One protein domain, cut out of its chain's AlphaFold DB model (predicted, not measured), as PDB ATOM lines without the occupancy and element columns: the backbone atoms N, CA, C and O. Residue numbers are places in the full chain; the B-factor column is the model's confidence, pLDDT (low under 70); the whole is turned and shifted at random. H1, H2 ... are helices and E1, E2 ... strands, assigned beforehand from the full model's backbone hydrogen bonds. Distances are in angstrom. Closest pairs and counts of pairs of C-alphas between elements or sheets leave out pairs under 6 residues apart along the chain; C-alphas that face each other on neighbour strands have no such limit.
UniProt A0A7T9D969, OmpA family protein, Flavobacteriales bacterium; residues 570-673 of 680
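Overview. This is residues 570 to 673 of the 680 residues of the protein "OmpA family protein" of Flavobacteriales bacterium (UniProt A0A7T9D969). Two strongly twisted sheets sit face to face as a sandwich with their strands crossed: a larger sheet of five strands, E3 E2 E5 E6 E8, and a smaller one of three, E4 E1 E7. The one helix, H1, lies over E6 of the larger sheet near one end of the longest axis, and E7 of the smaller sheet runs on into E8 of the larger one. The printed part has 104 residues, with eight named strands, E1 to E8, followed by H1; the class is mostly strand. The larger sheet is antiparallel throughout and the smaller, in the order E4 E1 E7, is mixed. The whole is compact, with a radius of gyration of the C-alphas of 12.9 A and spans of 35 by 31 by 23 A.

Arrangement. In the larger sheet, E2, residues 591 to 596, and E3, residues 601 to 606, form a hairpin, with N 594 and O 603 at 2.8 A. On the other side of E2 is E5, residues 622 to 628, antiparallel to it, with N 593 and O 626 at 2.8 A. E5 forms a hairpin with E6, residues 634 to 638, with N 627 and O 635 at 2.8 A. The edge strand E8, residues 654 to 656, is antiparallel to E6, with N 636 and O 654 at 2.8 A. In the smaller sheet, E1, residues 573 to 580, bends by 52 degrees at residue 576. E4, residues 613 to 617, is antiparallel to E1, with N 575 and O 615 at 3.0 A. E7, residues 648 to 652, is parallel to E1, with N 578 and O 649 at 2.8 A. The facing parts of the two sheets are 10.6 A centre to centre, their strands at 57 degrees. The closest C-alphas of E6 and E7 are those of Val 637 and Pro 652, 6.7 A apart. H1, residues 662 to 671, is on the larger sheet at a height of 9.1 A, over E6 and slantwise to it at 37 degrees on the local plane. In H1, 5 of 6 O i to N i+4 pairs are within hydrogen-bond range.

Along the chain. E1 is 20.7 A from first to last C-alpha and begins at C-alpha 573, (278.293, 236.932, 221.637). E5 is 16.9 A long, E3 16.5 A and E2 16.0 A; E6, E7, E4 and E8 are shorter. H1 is 14.5 A long and ends at C-alpha 671, (303.364, 231.860, 211.067).

Size, cuts and confidence. The C-alphas farthest apart are those of Asp 646 and Asp 659, at 37.4 A. The printed part has no cut, and no link is long. Confidence is under 70 at residues 570 to 571, 645 and 670 to 673; the mean pLDDT of the printed part is 84.9.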
ATOM      1  N   ASP A 570     279.383 246.521 222.912       56.34
ATOM      2  CA  ASP A 570     277.922 246.521 222.782       56.34
ATOM      3  C   ASP A 570     277.337 245.250 222.131       56.34
ATOM      4  O   ASP A 570     276.120 245.078 222.057       56.34
ATOM      5  N   ARG A 571     278.189 244.347 221.627       64.31
ATOM      6  CA  ARG A 571     277.794 243.171 220.823       64.31
ATOM      7  C   ARG A 571     278.581 241.911 221.176       64.31
ATOM      8  O   ARG A 571     279.094 241.228 220.289       64.31
ATOM      9  N   VAL A 572     278.690 241.617 222.467       75.75
ATOM     10  CA  VAL A 572     279.315 240.376 222.944       75.75
ATOM     11  C   VAL A 572     278.403 239.189 222.627       75.75
ATOM     12  O   VAL A 572     277.241 239.148 223.030       75.75
ATOM     13  N   GLN A 573     278.930 238.219 221.888       84.00
ATOM     14  CA  GLN A 573     278.293 236.932 221.637       84.00
ATOM     15  C   GLN A 573     278.867 235.915 222.618       84.00
ATOM     16  O   GLN A 573     280.079 235.838 222.786       84.00
ATOM     17  N   GLN A 574     278.001 235.136 223.259       86.75
ATOM     18  CA  GLN A 574     278.447 234.028 224.099       86.75
ATOM     19  C   GLN A 574     278.758 232.820 223.214       86.75
ATOM     20  O   GLN A 574     277.931 232.439 222.379       86.75
ATOM     21  N   MET A 575     279.937 232.235 223.404       88.00
ATOM     22  CA  MET A 575     280.320 230.938 222.851       88.00
ATOM     23  C   MET A 575     280.781 230.022 223.982       88.00
ATOM     24  O   MET A 575     281.346 230.510 224.953       88.00
ATOM     25  N   ILE A 576     280.562 228.712 223.864       90.19
ATOM     26  CA  ILE A 576     281.155 227.739 224.789       90.19
ATOM     27  C   ILE A 576     282.390 227.166 224.101       90.19
ATOM     28  O   ILE A 576     282.275 226.560 223.035       90.19
ATOM     29  N   ALA A 577     283.566 227.396 224.676       91.62
ATOM     30  CA  ALA A 577     284.840 226.978 224.105       91.62
ATOM     31  C   ALA A 577     285.537 225.953 225.006       91.62
ATOM     32  O   ALA A 577     285.528 226.090 226.231       91.62
ATOM     33  N   ARG A 578     286.166 224.964 224.369       94.19
ATOM     34  CA  ARG A 578     287.197 224.102 224.944       94.19
ATOM     35  C   ARG A 578     288.503 224.415 224.234       94.19
ATOM     36  O   ARG A 578     288.613 224.163 223.037       94.19
ATOM     37  N   PHE A 579     289.455 225.005 224.942       95.12
ATOM     38  CA  PHE A 579     290.762 225.315 224.370       95.12
ATOM     39  C   PHE A 579     291.650 224.081 224.424       95.12
ATOM     40  O   PHE A 579     291.701 223.433 225.463       95.12
ATOM     41  N   GLU A 580     292.295 223.739 223.316       94.38
ATOM     42  CA  GLU A 580     293.091 222.521 223.174       94.38
ATOM     43  C   GLU A 580     294.526 222.878 222.777       94.38
ATOM     44  O   GLU A 580     294.728 223.591 221.791       94.38
ATOM     45  N   ASP A 581     295.502 222.395 223.550       90.62
ATOM     46  CA  ASP A 581     296.933 222.561 223.266       90.62
ATOM     47  C   ASP A 581     297.372 221.779 222.010       90.62
ATOM     48  O   ASP A 581     296.575 221.098 221.353       90.62
ATOM     49  N   GLU A 582     298.664 221.810 221.670       88.56
ATOM     50  CA  GLU A 582     299.188 221.128 220.479       88.56
ATOM     51  C   GLU A 582     299.015 219.597 220.521       88.56
ATOM     52  O   GLU A 582     299.141 218.920 219.496       88.56
ATOM     53  N   LYS A 583     298.728 219.031 221.699       89.00
ATOM     54  CA  LYS A 583     298.492 217.602 221.940       89.00
ATOM     55  C   LYS A 583     296.999 217.271 222.061       89.00
ATOM     56  O   LYS A 583     296.666 216.101 222.266       89.00
ATOM     57  N   GLY A 584     296.110 218.257 221.923       88.62
ATOM     58  CA  GLY A 584     294.665 218.103 222.074       88.62
ATOM     59  C   GLY A 584     294.189 218.054 223.531       88.62
ATOM     60  O   GLY A 584     293.063 217.620 223.782       88.62
ATOM     61  N   GLN A 585     295.026 218.432 224.503       91.75
ATOM     62  CA  GLN A 585     294.640 218.463 225.915       91.75
ATOM     63  C   GLN A 585     293.929 219.777 226.264       91.75
ATOM     64  O   GLN A 585     294.344 220.834 225.785       91.75
ATOM     65  N   PRO A 586     292.882 219.748 227.111       93.50
ATOM     66  CA  PRO A 586     292.185 220.962 227.517       93.50
ATOM     67  C   PRO A 586     293.076 221.933 228.307       93.50
ATOM     68  O   PRO A 586     293.580 221.582 229.375       93.50
ATOM     69  N   PHE A 587     293.181 223.177 227.842       94.81
ATOM     70  CA  PHE A 587     293.821 224.274 228.566       94.81
ATOM     71  C   PHE A 587     292.815 224.945 229.521       94.81
ATOM     72  O   PHE A 587     291.860 225.606 229.097       94.81
ATOM     73  N   LYS A 588     293.010 224.762 230.833       94.12
ATOM     74  CA  LYS A 588     292.079 225.181 231.902       94.12
ATOM     75  C   LYS A 588     292.309 226.630 232.334       94.12
ATOM     76  O   LYS A 588     292.779 226.902 233.432       94.12
ATOM     77  N   TRP A 589     291.961 227.561 231.457       94.12
ATOM     78  CA  TRP A 589     292.159 228.991 231.684       94.12
ATOM     79  C   TRP A 589     291.249 229.570 232.786       94.12
ATOM     80  O   TRP A 589     290.082 229.183 232.933       94.12
ATOM     81  N   THR A 590     291.769 230.549 233.522       92.19
ATOM     82  CA  THR A 590     291.043 231.346 234.526       92.19
ATOM     83  C   THR A 590     290.989 232.827 234.181       92.19
ATOM     84  O   THR A 590     290.063 233.521 234.603       92.19
ATOM     85  N   SER A 591     291.898 233.305 233.330       90.56
ATOM     86  CA  SER A 591     291.839 234.643 232.738       90.56
ATOM     87  C   SER A 591     292.195 234.596 231.258       90.56
ATOM     88  O   SER A 591     292.979 233.757 230.822       90.56
ATOM     89  N   ALA A 592     291.604 235.492 230.477       91.31
ATOM     90  CA  ALA A 592     291.924 235.664 229.074       91.31
ATOM     91  C   ALA A 592     292.012 237.151 228.708       91.31
ATOM     92  O   ALA A 592     291.250 237.970 229.217       91.31
ATOM     93  N   TYR A 593     292.927 237.497 227.809       92.12
ATOM     94  CA  TYR A 593     293.255 238.865 227.420       92.12
ATOM     95  C   TYR A 593     293.115 238.997 225.906       92.12
ATOM     96  O   TYR A 593     293.947 238.505 225.143       92.12
ATOM     97  N   ALA A 594     292.025 239.616 225.463       90.19
ATOM     98  CA  ALA A 594     291.728 239.790 224.048       90.19
ATOM     99  C   ALA A 594     292.377 241.077 223.524       90.19
ATOM    100  O   ALA A 594     292.079 242.170 224.012       90.19
ATOM    101  N   ILE A 595     293.218 240.956 222.502       90.62
ATOM    102  CA  ILE A 595     293.812 242.090 221.794       90.62
ATOM    103  C   ILE A 595     292.824 242.568 220.733       90.62
ATOM    104  O   ILE A 595     292.406 241.814 219.847       90.62
ATOM    105  N   SER A 596     292.414 243.830 220.854       84.75
ATOM    106  CA  SER A 596     291.345 244.401 220.038       84.75
ATOM    107  C   SER A 596     291.807 244.745 218.623       84.75
ATOM    108  O   SER A 596     292.860 245.343 218.420       84.75
ATOM    109  N   SER A 597     290.960 244.457 217.638       82.44
ATOM    110  CA  SER A 597     291.240 244.774 216.240       82.44
ATOM    111  C   SER A 597     291.135 246.270 215.978       82.44
ATOM    112  O   SER A 597     290.097 246.892 216.231       82.44
ATOM    113  N   GLY A 598     292.216 246.859 215.465       73.56
ATOM    114  CA  GLY A 598     292.267 248.273 215.085       73.56
ATOM    115  C   GLY A 598     292.158 249.261 216.256       73.56
ATOM    116  O   GLY A 598     291.870 250.434 216.017       73.56
ATOM    117  N   ARG A 599     292.358 248.811 217.502       77.19
ATOM    118  CA  ARG A 599     292.404 249.657 218.708       77.19
ATOM    119  C   ARG A 599     293.561 249.239 219.604       77.19
ATOM    120  O   ARG A 599     293.839 248.050 219.721       77.19
ATOM    121  N   ASN A 600     294.170 250.195 220.300       82.56
ATOM    122  CA  ASN A 600     295.174 249.900 221.321       82.56
ATOM    123  C   ASN A 600     294.489 249.512 222.647       82.56
ATOM    124  O   ASN A 600     294.480 250.278 223.604       82.56
ATOM    125  N   ALA A 601     293.785 248.376 222.658       85.75
ATOM    126  CA  ALA A 601     292.937 247.977 223.779       85.75
ATOM    127  C   ALA A 601     293.034 246.479 224.079       85.75
ATOM    128  O   ALA A 601     292.958 245.642 223.171       85.75
ATOM    129  N   VAL A 602     293.108 246.162 225.372       87.44
ATOM    130  CA  VAL A 602     293.131 244.799 225.910       87.44
ATOM    131  C   VAL A 602     291.850 244.550 226.701       87.44
ATOM    132  O   VAL A 602     291.492 245.320 227.589       87.44
ATOM    133  N   VAL A 603     291.151 243.463 226.381       87.25
ATOM    134  CA  VAL A 603     289.896 243.072 227.033       87.25
ATOM    135  C   VAL A 603     290.147 241.884 227.943       87.25
ATOM    136  O   VAL A 603     290.453 240.796 227.464       87.25
ATOM    137  N   THR A 604     289.983 242.077 229.248       87.25
ATOM    138  CA  THR A 604     290.060 240.985 230.225       87.25
ATOM    139  C   THR A 604     288.746 240.207 230.263       87.25
ATOM    140  O   THR A 604     287.671 240.789 230.388       87.25
ATOM    141  N   ILE A 605     288.831 238.886 230.181       86.69
ATOM    142  CA  ILE A 605     287.709 237.962 230.294       86.69
ATOM    143  C   ILE A 605     288.047 236.962 231.396       86.69
ATOM    144  O   ILE A 605     289.154 236.433 231.437       86.69
ATOM    145  N   TRP A 606     287.098 236.707 232.290       87.44
ATOM    146  CA  TRP A 606     287.294 235.805 233.423       87.44
ATOM    147  C   TRP A 606     286.700 234.436 233.136       87.44
ATOM    148  O   TRP A 606     285.542 234.328 232.725       87.44
ATOM    149  N   GLY A 607     287.510 233.415 233.378       87.44
ATOM    150  CA  GLY A 607     287.132 232.014 233.344       87.44
ATOM    151  C   GLY A 607     286.914 231.463 234.751       87.44
ATOM    152  O   GLY A 607     287.050 232.159 235.756       87.44
ATOM    153  N   ASN A 608     286.563 230.187 234.818       87.69
ATOM    154  CA  ASN A 608     286.351 229.431 236.047       87.69
ATOM    155  C   ASN A 608     287.272 228.199 236.169       87.69
ATOM    156  O   ASN A 608     287.053 227.387 237.065       87.69
ATOM    157  N   GLY A 609     288.243 228.025 235.263       89.38
ATOM    158  CA  GLY A 609     289.171 226.883 235.258       89.38
ATOM    159  C   GLY A 609     288.567 225.565 234.756       89.38
ATOM    160  O   GLY A 609     289.183 224.505 234.871       89.38
ATOM    161  N   GLY A 610     287.347 225.596 234.213       89.75
ATOM    162  CA  GLY A 610     286.697 224.442 233.596       89.75
ATOM    163  C   GLY A 610     287.280 224.071 232.228       89.75
ATOM    164  O   GLY A 610     287.960 224.859 231.577       89.75
ATOM    165  N   GLU A 611     286.974 222.863 231.758       90.75
ATOM    166  CA  GLU A 611     287.380 222.409 230.416       90.75
ATOM    167  C   GLU A 611     286.529 223.049 229.312       90.75
ATOM    168  O   GLU A 611     287.043 223.393 228.255       90.75
ATOM    169  N   GLU A 612     285.237 223.255 229.571       92.25
ATOM    170  CA  GLU A 612     284.294 223.884 228.646       92.25
ATOM    171  C   GLU A 612     283.705 225.121 229.319       92.25
ATOM    172  O   GLU A 612     283.027 225.019 230.345       92.25
ATOM    173  N   GLN A 613     283.985 226.304 228.771       89.56
ATOM    174  CA  GLN A 613     283.657 227.569 229.427       89.56
ATOM    175  C   GLN A 613     282.950 228.540 228.487       89.56
ATOM    176  O   GLN A 613     283.259 228.617 227.297       89.56
ATOM    177  N   SER A 614     282.003 229.303 229.040       86.19
ATOM    178  CA  SER A 614     281.368 230.405 228.317       86.19
ATOM    179  C   SER A 614     282.355 231.557 228.185       86.19
ATOM    180  O   SER A 614     282.863 232.065 229.181       86.19
ATOM    181  N   LEU A 615     282.581 231.994 226.955       87.38
ATOM    182  CA  LEU A 615     283.450 233.100 226.606       87.38
ATOM    183  C   LEU A 615     282.630 234.168 225.883       87.38
ATOM    184  O   LEU A 615     281.974 233.905 224.870       87.38
ATOM    185  N   GLY A 616     282.687 235.392 226.402       85.38
ATOM    186  CA  GLY A 616     282.141 236.554 225.720       85.38
ATOM    187  C   GLY A 616     283.090 237.014 224.619       85.38
ATOM    188  O   GLY A 616     284.135 237.582 224.913       85.38
ATOM    189  N   VAL A 617     282.715 236.817 223.356       83.75
ATOM    190  CA  VAL A 617     283.538 237.207 222.204       83.75
ATOM    191  C   VAL A 617     282.881 238.294 221.370       83.75
ATOM    192  O   VAL A 617     281.657 238.373 221.254       83.75
ATOM    193  N   ALA A 618     283.701 239.119 220.727       82.19
ATOM    194  CA  ALA A 618     283.270 240.067 219.708       82.19
ATOM    195  C   ALA A 618     283.909 239.671 218.362       82.19
ATOM    196  O   ALA A 618     284.994 240.160 218.034       82.19
ATOM    197  N   PRO A 619     283.275 238.774 217.576       73.88
ATOM    198  CA  PRO A 619     283.877 238.238 216.358       73.88
ATOM    199  C   PRO A 619     284.289 239.343 215.379       73.88
ATOM    200  O   PRO A 619     283.493 240.229 215.063       73.88
ATOM    201  N   GLY A 620     285.532 239.287 214.895       74.62
ATOM    202  CA  GLY A 620     286.106 240.297 213.994       74.62
ATOM    203  C   GLY A 620     286.498 241.619 214.666       74.62
ATOM    204  O   GLY A 620     286.877 242.552 213.967       74.62
ATOM    205  N   ARG A 621     286.395 241.718 215.997       83.00
ATOM    206  CA  ARG A 621     286.940 242.824 216.804       83.00
ATOM    207  C   ARG A 621     288.039 242.372 217.772       83.00
ATOM    208  O   ARG A 621     288.571 243.209 218.488       83.00
ATOM    209  N   MET A 622     288.360 241.082 217.803       87.44
ATOM    210  CA  MET A 622     289.424 240.488 218.616       87.44
ATOM    211  C   MET A 622     290.369 239.757 217.663       87.44
ATOM    212  O   MET A 622     289.938 238.806 217.009       87.44
ATOM    213  N   ASP A 623     291.608 240.231 217.544       87.50
ATOM    214  CA  ASP A 623     292.607 239.640 216.642       87.50
ATOM    215  C   ASP A 623     293.296 238.442 217.296       87.50
ATOM    216  O   ASP A 623     293.526 237.428 216.641       87.50
ATOM    217  N   TRP A 624     293.561 238.544 218.599       91.00
ATOM    218  CA  TRP A 624     294.255 237.532 219.390       91.00
ATOM    219  C   TRP A 624     293.668 237.445 220.791       91.00
ATOM    220  O   TRP A 624     293.082 238.405 221.294       91.00
ATOM    221  N   LEU A 625     293.833 236.287 221.416       92.62
ATOM    222  CA  LEU A 625     293.458 236.032 222.797       92.62
ATOM    223  C   LEU A 625     294.618 235.318 223.492       92.62
ATOM    224  O   LEU A 625     295.092 234.298 222.999       92.62
ATOM    225  N   ILE A 626     295.056 235.854 224.626       94.31
ATOM    226  CA  ILE A 626     296.053 235.229 225.498       94.31
ATOM    227  C   ILE A 626     295.334 234.649 226.707       94.31
ATOM    228  O   ILE A 626     294.627 235.372 227.397       94.31
ATOM    229  N   LEU A 627     295.470 233.351 226.939       94.88
ATOM    230  CA  LEU A 627     294.885 232.613 228.053       94.88
ATOM    231  C   LEU A 627     295.921 232.450 229.160       94.88
ATOM    232  O   LEU A 627     297.080 232.203 228.857       94.88
ATOM    233  N   SER A 628     295.487 232.517 230.413       93.75
ATOM    234  CA  SER A 628     296.282 232.188 231.599       93.75
ATOM    235  C   SER A 628     295.526 231.189 232.456       93.75
ATOM    236  O   SER A 628     294.310 231.334 232.628       93.75
ATOM    237  N   ASP A 629     296.226 230.209 233.017       93.00
ATOM    238  CA  ASP A 629     295.695 229.326 234.060       93.00
ATOM    239  C   ASP A 629     296.141 229.759 235.472       93.00
ATOM    240  O   ASP A 629     296.856 230.750 235.640       93.00
ATOM    241  N   ASP A 630     295.708 229.014 236.494       87.81
ATOM    242  CA  ASP A 630     296.047 229.275 237.904       87.81
ATOM    243  C   ASP A 630     297.499 228.930 238.269       87.81
ATOM    244  O   ASP A 630     297.977 229.321 239.334       87.81
ATOM    245  N   ALA A 631     298.195 228.179 237.414       86.38
ATOM    246  CA  ALA A 631     299.606 227.855 237.584       86.38
ATOM    247  C   ALA A 631     300.524 228.897 236.921       86.38
ATOM    248  O   ALA A 631     301.739 228.809 237.086       86.38
ATOM    249  N   GLY A 632     299.958 229.886 236.217       85.06
ATOM    250  CA  GLY A 632     300.702 230.910 235.487       85.06
ATOM    251  C   GLY A 632     301.142 230.474 234.090       85.06
ATOM    252  O   GLY A 632     301.891 231.204 233.447       85.06
ATOM    253  N   ASN A 633     300.679 229.320 233.594       92.44
ATOM    254  CA  ASN A 633     300.935 228.927 232.213       92.44
ATOM    255  C   ASN A 633     300.106 229.801 231.276       92.44
ATOM    256  O   ASN A 633     298.962 230.156 231.585       92.44
ATOM    257  N   VAL A 634     300.664 230.087 230.101       95.00
ATOM    258  CA  VAL A 634     300.049 230.977 229.121       95.00
ATOM    259  C   VAL A 634     299.892 230.274 227.782       95.00
ATOM    260  O   VAL A 634     300.766 229.526 227.352       95.00
ATOM    261  N   ALA A 635     298.776 230.530 227.103       94.62
ATOM    262  CA  ALA A 635     298.554 230.049 225.747       94.62
ATOM    263  C   ALA A 635     297.980 231.142 224.841       94.62
ATOM    264  O   ALA A 635     297.208 231.994 225.277       94.62
ATOM    265  N   MET A 636     298.328 231.108 223.559       93.88
ATOM    266  CA  MET A 636     297.874 232.063 222.554       93.88
ATOM    267  C   MET A 636     296.858 231.441 221.597       93.88
ATOM    268  O   MET A 636     297.020 230.320 221.119       93.88
ATOM    269  N   VAL A 637     295.813 232.203 221.282       93.00
ATOM    270  CA  VAL A 637     294.722 231.810 220.387       93.00
ATOM    271  C   VAL A 637     294.501 232.886 219.334       93.00
ATOM    272  O   VAL A 637     294.390 234.075 219.636       93.00
ATOM    273  N   GLU A 638     294.359 232.461 218.082       91.06
ATOM    274  CA  GLU A 638     294.040 233.360 216.977       91.06
ATOM    275  C   GLU A 638     292.540 233.693 216.939       91.06
ATOM    276  O   GLU A 638     291.665 232.818 216.931       91.06
ATOM    277  N   GLY A 639     292.223 234.982 216.839       87.50
ATOM    278  CA  GLY A 639     290.864 235.510 216.932       87.50
ATOM    279  C   GLY A 639     289.898 234.987 215.866       87.50
ATOM    280  O   GLY A 639     288.681 234.992 216.067       87.50
ATOM    281  N   LYS A 640     290.397 234.451 214.741       86.19
ATOM    282  CA  LYS A 640     289.546 233.858 213.691       86.19
ATOM    283  C   LYS A 640     288.732 232.654 214.174       86.19
ATOM    284  O   LYS A 640     287.692 232.377 213.566       86.19
ATOM    285  N   HIS A 641     289.185 231.978 215.232       86.69
ATOM    286  CA  HIS A 641     288.496 230.851 215.862       86.69
ATOM    287  C   HIS A 641     287.379 231.297 216.823       86.69
ATOM    288  O   HIS A 641     286.495 230.508 217.150       86.69
ATOM    289  N   LEU A 642     287.355 232.576 217.218       84.75
ATOM    290  CA  LEU A 642     286.391 233.149 218.160       84.75
ATOM    291  C   LEU A 642     285.105 233.575 217.441       84.75
ATOM    292  O   LEU A 642     284.845 234.756 217.189       84.75
ATOM    293  N   ARG A 643     284.292 232.591 217.053       78.12
ATOM    294  CA  ARG A 643     283.013 232.809 216.364       78.12
ATOM    295  C   ARG A 643     281.900 232.066 217.080       78.12
ATOM    296  O   ARG A 643     282.100 230.967 217.580       78.12
ATOM    297  N   LYS A 644     280.708 232.660 217.084       72.31
ATOM    298  CA  LYS A 644     279.521 232.003 217.622       72.31
ATOM    299  C   LYS A 644     279.168 230.776 216.787       72.31
ATOM    300  O   LYS A 644     279.079 230.852 215.562       72.31
ATOM    301  N   THR A 645     278.898 229.688 217.484       69.75
ATOM    302  CA  THR A 645     278.427 228.407 216.960       69.75
ATOM    303  C   THR A 645     277.353 227.856 217.898       69.75
ATOM    304  O   THR A 645     277.191 228.335 219.025       69.75
ATOM    305  N   ASP A 646     276.619 226.851 217.432       72.12
ATOM    306  CA  ASP A 646     275.742 226.064 218.294       72.12
ATOM    307  C   ASP A 646     276.568 224.934 218.936       72.12
ATOM    308  O   ASP A 646     277.123 224.092 218.231       72.12
ATOM    309  N   GLY A 647     276.656 224.914 220.271       79.94
ATOM    310  CA  GLY A 647     277.384 223.891 221.035       79.94
ATOM    311  C   GLY A 647     278.815 224.277 221.436       79.94
ATOM    312  O   GLY A 647     279.208 225.440 221.359       79.94
ATOM    313  N   VAL A 648     279.575 223.287 221.917       84.62
ATOM    314  CA  VAL A 648     280.965 223.457 222.375       84.62
ATOM    315  C   VAL A 648     281.913 223.457 221.177       84.62
ATOM    316  O   VAL A 648     281.847 222.564 220.332       84.62
ATOM    317  N   VAL A 649     282.816 224.436 221.119       88.38
ATOM    318  CA  VAL A 649     283.849 224.541 220.077       88.38
ATOM    319  C   VAL A 649     285.202 224.156 220.645       88.38
ATOM    320  O   VAL A 649     285.661 224.785 221.594       88.38
ATOM    321  N   ALA A 650     285.860 223.180 220.022       90.12
ATOM    322  CA  ALA A 650     287.283 222.944 220.227       90.12
ATOM    323  C   ALA A 650     288.082 224.056 219.528       90.12
ATOM    324  O   ALA A 650     287.967 224.237 218.311       90.12
ATOM    325  N   VAL A 651     288.842 224.831 220.297       92.44
ATOM    326  CA  VAL A 651     289.627 225.966 219.810       92.44
ATOM    327  C   VAL A 651     291.107 225.662 220.023       92.44
ATOM    328  O   VAL A 651     291.514 225.501 221.171       92.44
ATOM    329  N   PRO A 652     291.925 225.597 218.960       92.81
ATOM    330  CA  PRO A 652     293.350 225.355 219.123       92.81
ATOM    331  C   PRO A 652     294.017 226.543 219.827       92.81
ATOM    332  O   PRO A 652     293.751 227.700 219.481       92.81
ATOM    333  N   CYS A 653     294.892 226.253 220.783       93.56
ATOM    334  CA  CYS A 653     295.783 227.216 221.416       93.56
ATOM    335  C   CYS A 653     297.239 226.741 221.336       93.56
ATOM    336  O   CYS A 653     297.514 225.544 221.348       93.56
ATOM    337  N   LEU A 654     298.161 227.695 221.248       93.44
ATOM    338  CA  LEU A 654     299.602 227.462 221.266       93.44
ATOM    339  C   LEU A 654     300.129 227.760 222.667       93.44
ATOM    340  O   LEU A 654     299.908 228.868 223.154       93.44
ATOM    341  N   SER A 655     300.811 226.813 223.302       93.19
ATOM    342  CA  SER A 655     301.422 227.047 224.613       93.19
ATOM    343  C   SER A 655     302.617 227.989 224.461       93.19
ATOM    344  O   SER A 655     303.368 227.886 223.492       93.19
ATOM    345  N   LEU A 656     302.786 228.922 225.395       92.25
ATOM    346  CA  LEU A 656     303.907 229.859 225.400       92.25
ATOM    347  C   LEU A 656     304.862 229.527 226.545       92.25
ATOM    348  O   LEU A 656     304.433 229.408 227.693       92.25
ATOM    349  N   ASP A 657     306.151 229.419 226.229       89.00
ATOM    350  CA  ASP A 657     307.206 229.259 227.227       89.00
ATOM    351  C   ASP A 657     307.489 230.601 227.927       89.00
ATOM    352  O   ASP A 657     307.321 231.675 227.336       89.00
ATOM    353  N   GLU A 658     307.938 230.566 229.186       79.81
ATOM    354  CA  GLU A 658     308.206 231.778 229.981       79.81
ATOM    355  C   GLU A 658     309.248 232.711 229.339       79.81
ATOM    356  O   GLU A 658     309.212 233.923 229.564       79.81
ATOM    357  N   ASP A 659     310.168 232.165 228.541       84.44
ATOM    358  CA  ASP A 659     311.238 232.876 227.840       84.44
ATOM    359  C   ASP A 659     310.834 233.389 226.447       84.44
ATOM    360  O   ASP A 659     311.639 234.066 225.802       84.44
ATOM    361  N   THR A 660     309.587 233.156 226.013       86.62
ATOM    362  CA  THR A 660     309.059 233.654 224.733       86.62
ATOM    363  C   THR A 660     309.247 235.168 224.635       86.62
ATOM    364  O   THR A 660     308.682 235.927 225.428       86.62
ATOM    365  N   SER A 661     310.028 235.623 223.650       86.44
ATOM    366  CA  SER A 661     310.320 237.046 223.468       86.44
ATOM    367  C   SER A 661     309.189 237.789 222.746       86.44
ATOM    368  O   SER A 661     308.320 237.191 222.109       86.44
ATOM    369  N   MET A 662     309.211 239.125 222.795       85.06
ATOM    370  CA  MET A 662     308.261 239.944 222.029       85.06
ATOM    371  C   MET A 662     308.378 239.697 220.514       85.06
ATOM    372  O   MET A 662     307.365 239.645 219.818       85.06
ATOM    373  N   ASP A 663     309.597 239.497 220.006       82.44
ATOM    374  CA  ASP A 663     309.827 239.204 218.588       82.44
ATOM    375  C   ASP A 663     309.260 237.831 218.201       82.44
ATOM    376  O   ASP A 663     308.688 237.693 217.117       82.44
ATOM    377  N   ASP A 664     309.345 236.841 219.097       86.19
ATOM    378  CA  ASP A 664     308.747 235.519 218.889       86.19
ATOM    379  C   ASP A 664     307.220 235.606 218.838       86.19
ATOM    380  O   ASP A 664     306.614 235.083 217.902       86.19
ATOM    381  N   LEU A 665     306.594 236.343 219.769       85.38
ATOM    382  CA  LEU A 665     305.145 236.584 219.751       85.38
ATOM    383  C   LEU A 665     304.706 237.217 218.428       85.38
ATOM    384  O   LEU A 665     303.779 236.730 217.777       85.38
ATOM    385  N   VAL A 666     305.405 238.266 217.984       78.50
ATOM    386  CA  VAL A 666     305.121 238.936 216.707       78.50
ATOM    387  C   VAL A 666     305.328 237.979 215.529       78.50
ATOM    388  O   VAL A 666     304.484 237.929 214.631       78.50
ATOM    389  N   ALA A 667     306.392 237.175 215.519       77.50
ATOM    390  CA  ALA A 667     306.648 236.201 214.460       77.50
ATOM    391  C   ALA A 667     305.566 235.107 214.394       77.50
ATOM    392  O   ALA A 667     305.124 234.743 213.298       77.50
ATOM    393  N   MET A 668     305.082 234.630 215.544       79.88
ATOM    394  CA  MET A 668     304.001 233.646 215.643       79.88
ATOM    395  C   MET A 668     302.683 234.175 215.056       79.88
ATOM    396  O   MET A 668     301.943 233.407 214.434       79.88
ATOM    397  N   THR A 669     302.429 235.491 215.122       71.50
ATOM    398  CA  THR A 669     301.277 236.092 214.420       71.50
ATOM    399  C   THR A 669     301.364 235.959 212.893       71.50
ATOM    400  O   THR A 669     300.340 235.857 212.213       71.50
ATOM    401  N   GLY A 670     302.584 235.902 212.342       54.62
ATOM    402  CA  GLY A 670     302.847 235.695 210.918       54.62
ATOM    403  C   GLY A 670     302.855 234.223 210.489       54.62
ATOM    404  O   GLY A 670     302.458 233.920 209.365       54.62
ATOM    405  N   GLN A 671     303.265 233.299 211.368       45.09
ATOM    406  CA  GLN A 671     303.364 231.860 211.067       45.09
ATOM    407  C   GLN A 671     302.007 231.131 211.031       45.09
ATOM    408  O   GLN A 671     301.885 230.107 210.359       45.09
ATOM    409  N   LEU A 672     300.968 231.671 211.679       41.38
ATOM    410  CA  LEU A 672     299.605 231.105 211.685       41.38
ATOM    411  C   LEU A 672     298.683 231.656 210.571       41.38
ATOM    412  O   LEU A 672     297.527 231.233 210.435       41.38
ATOM    413  N   SER A 673     299.202 232.537 209.707       27.53
ATOM    414  CA  SER A 673     298.524 232.971 208.479       27.53
ATOM    415  C   SER A 673     298.830 232.021 207.311       27.53
ATOM    416  O   SER A 673     299.971 231.969 206.850       27.53
TER     417      SER A 673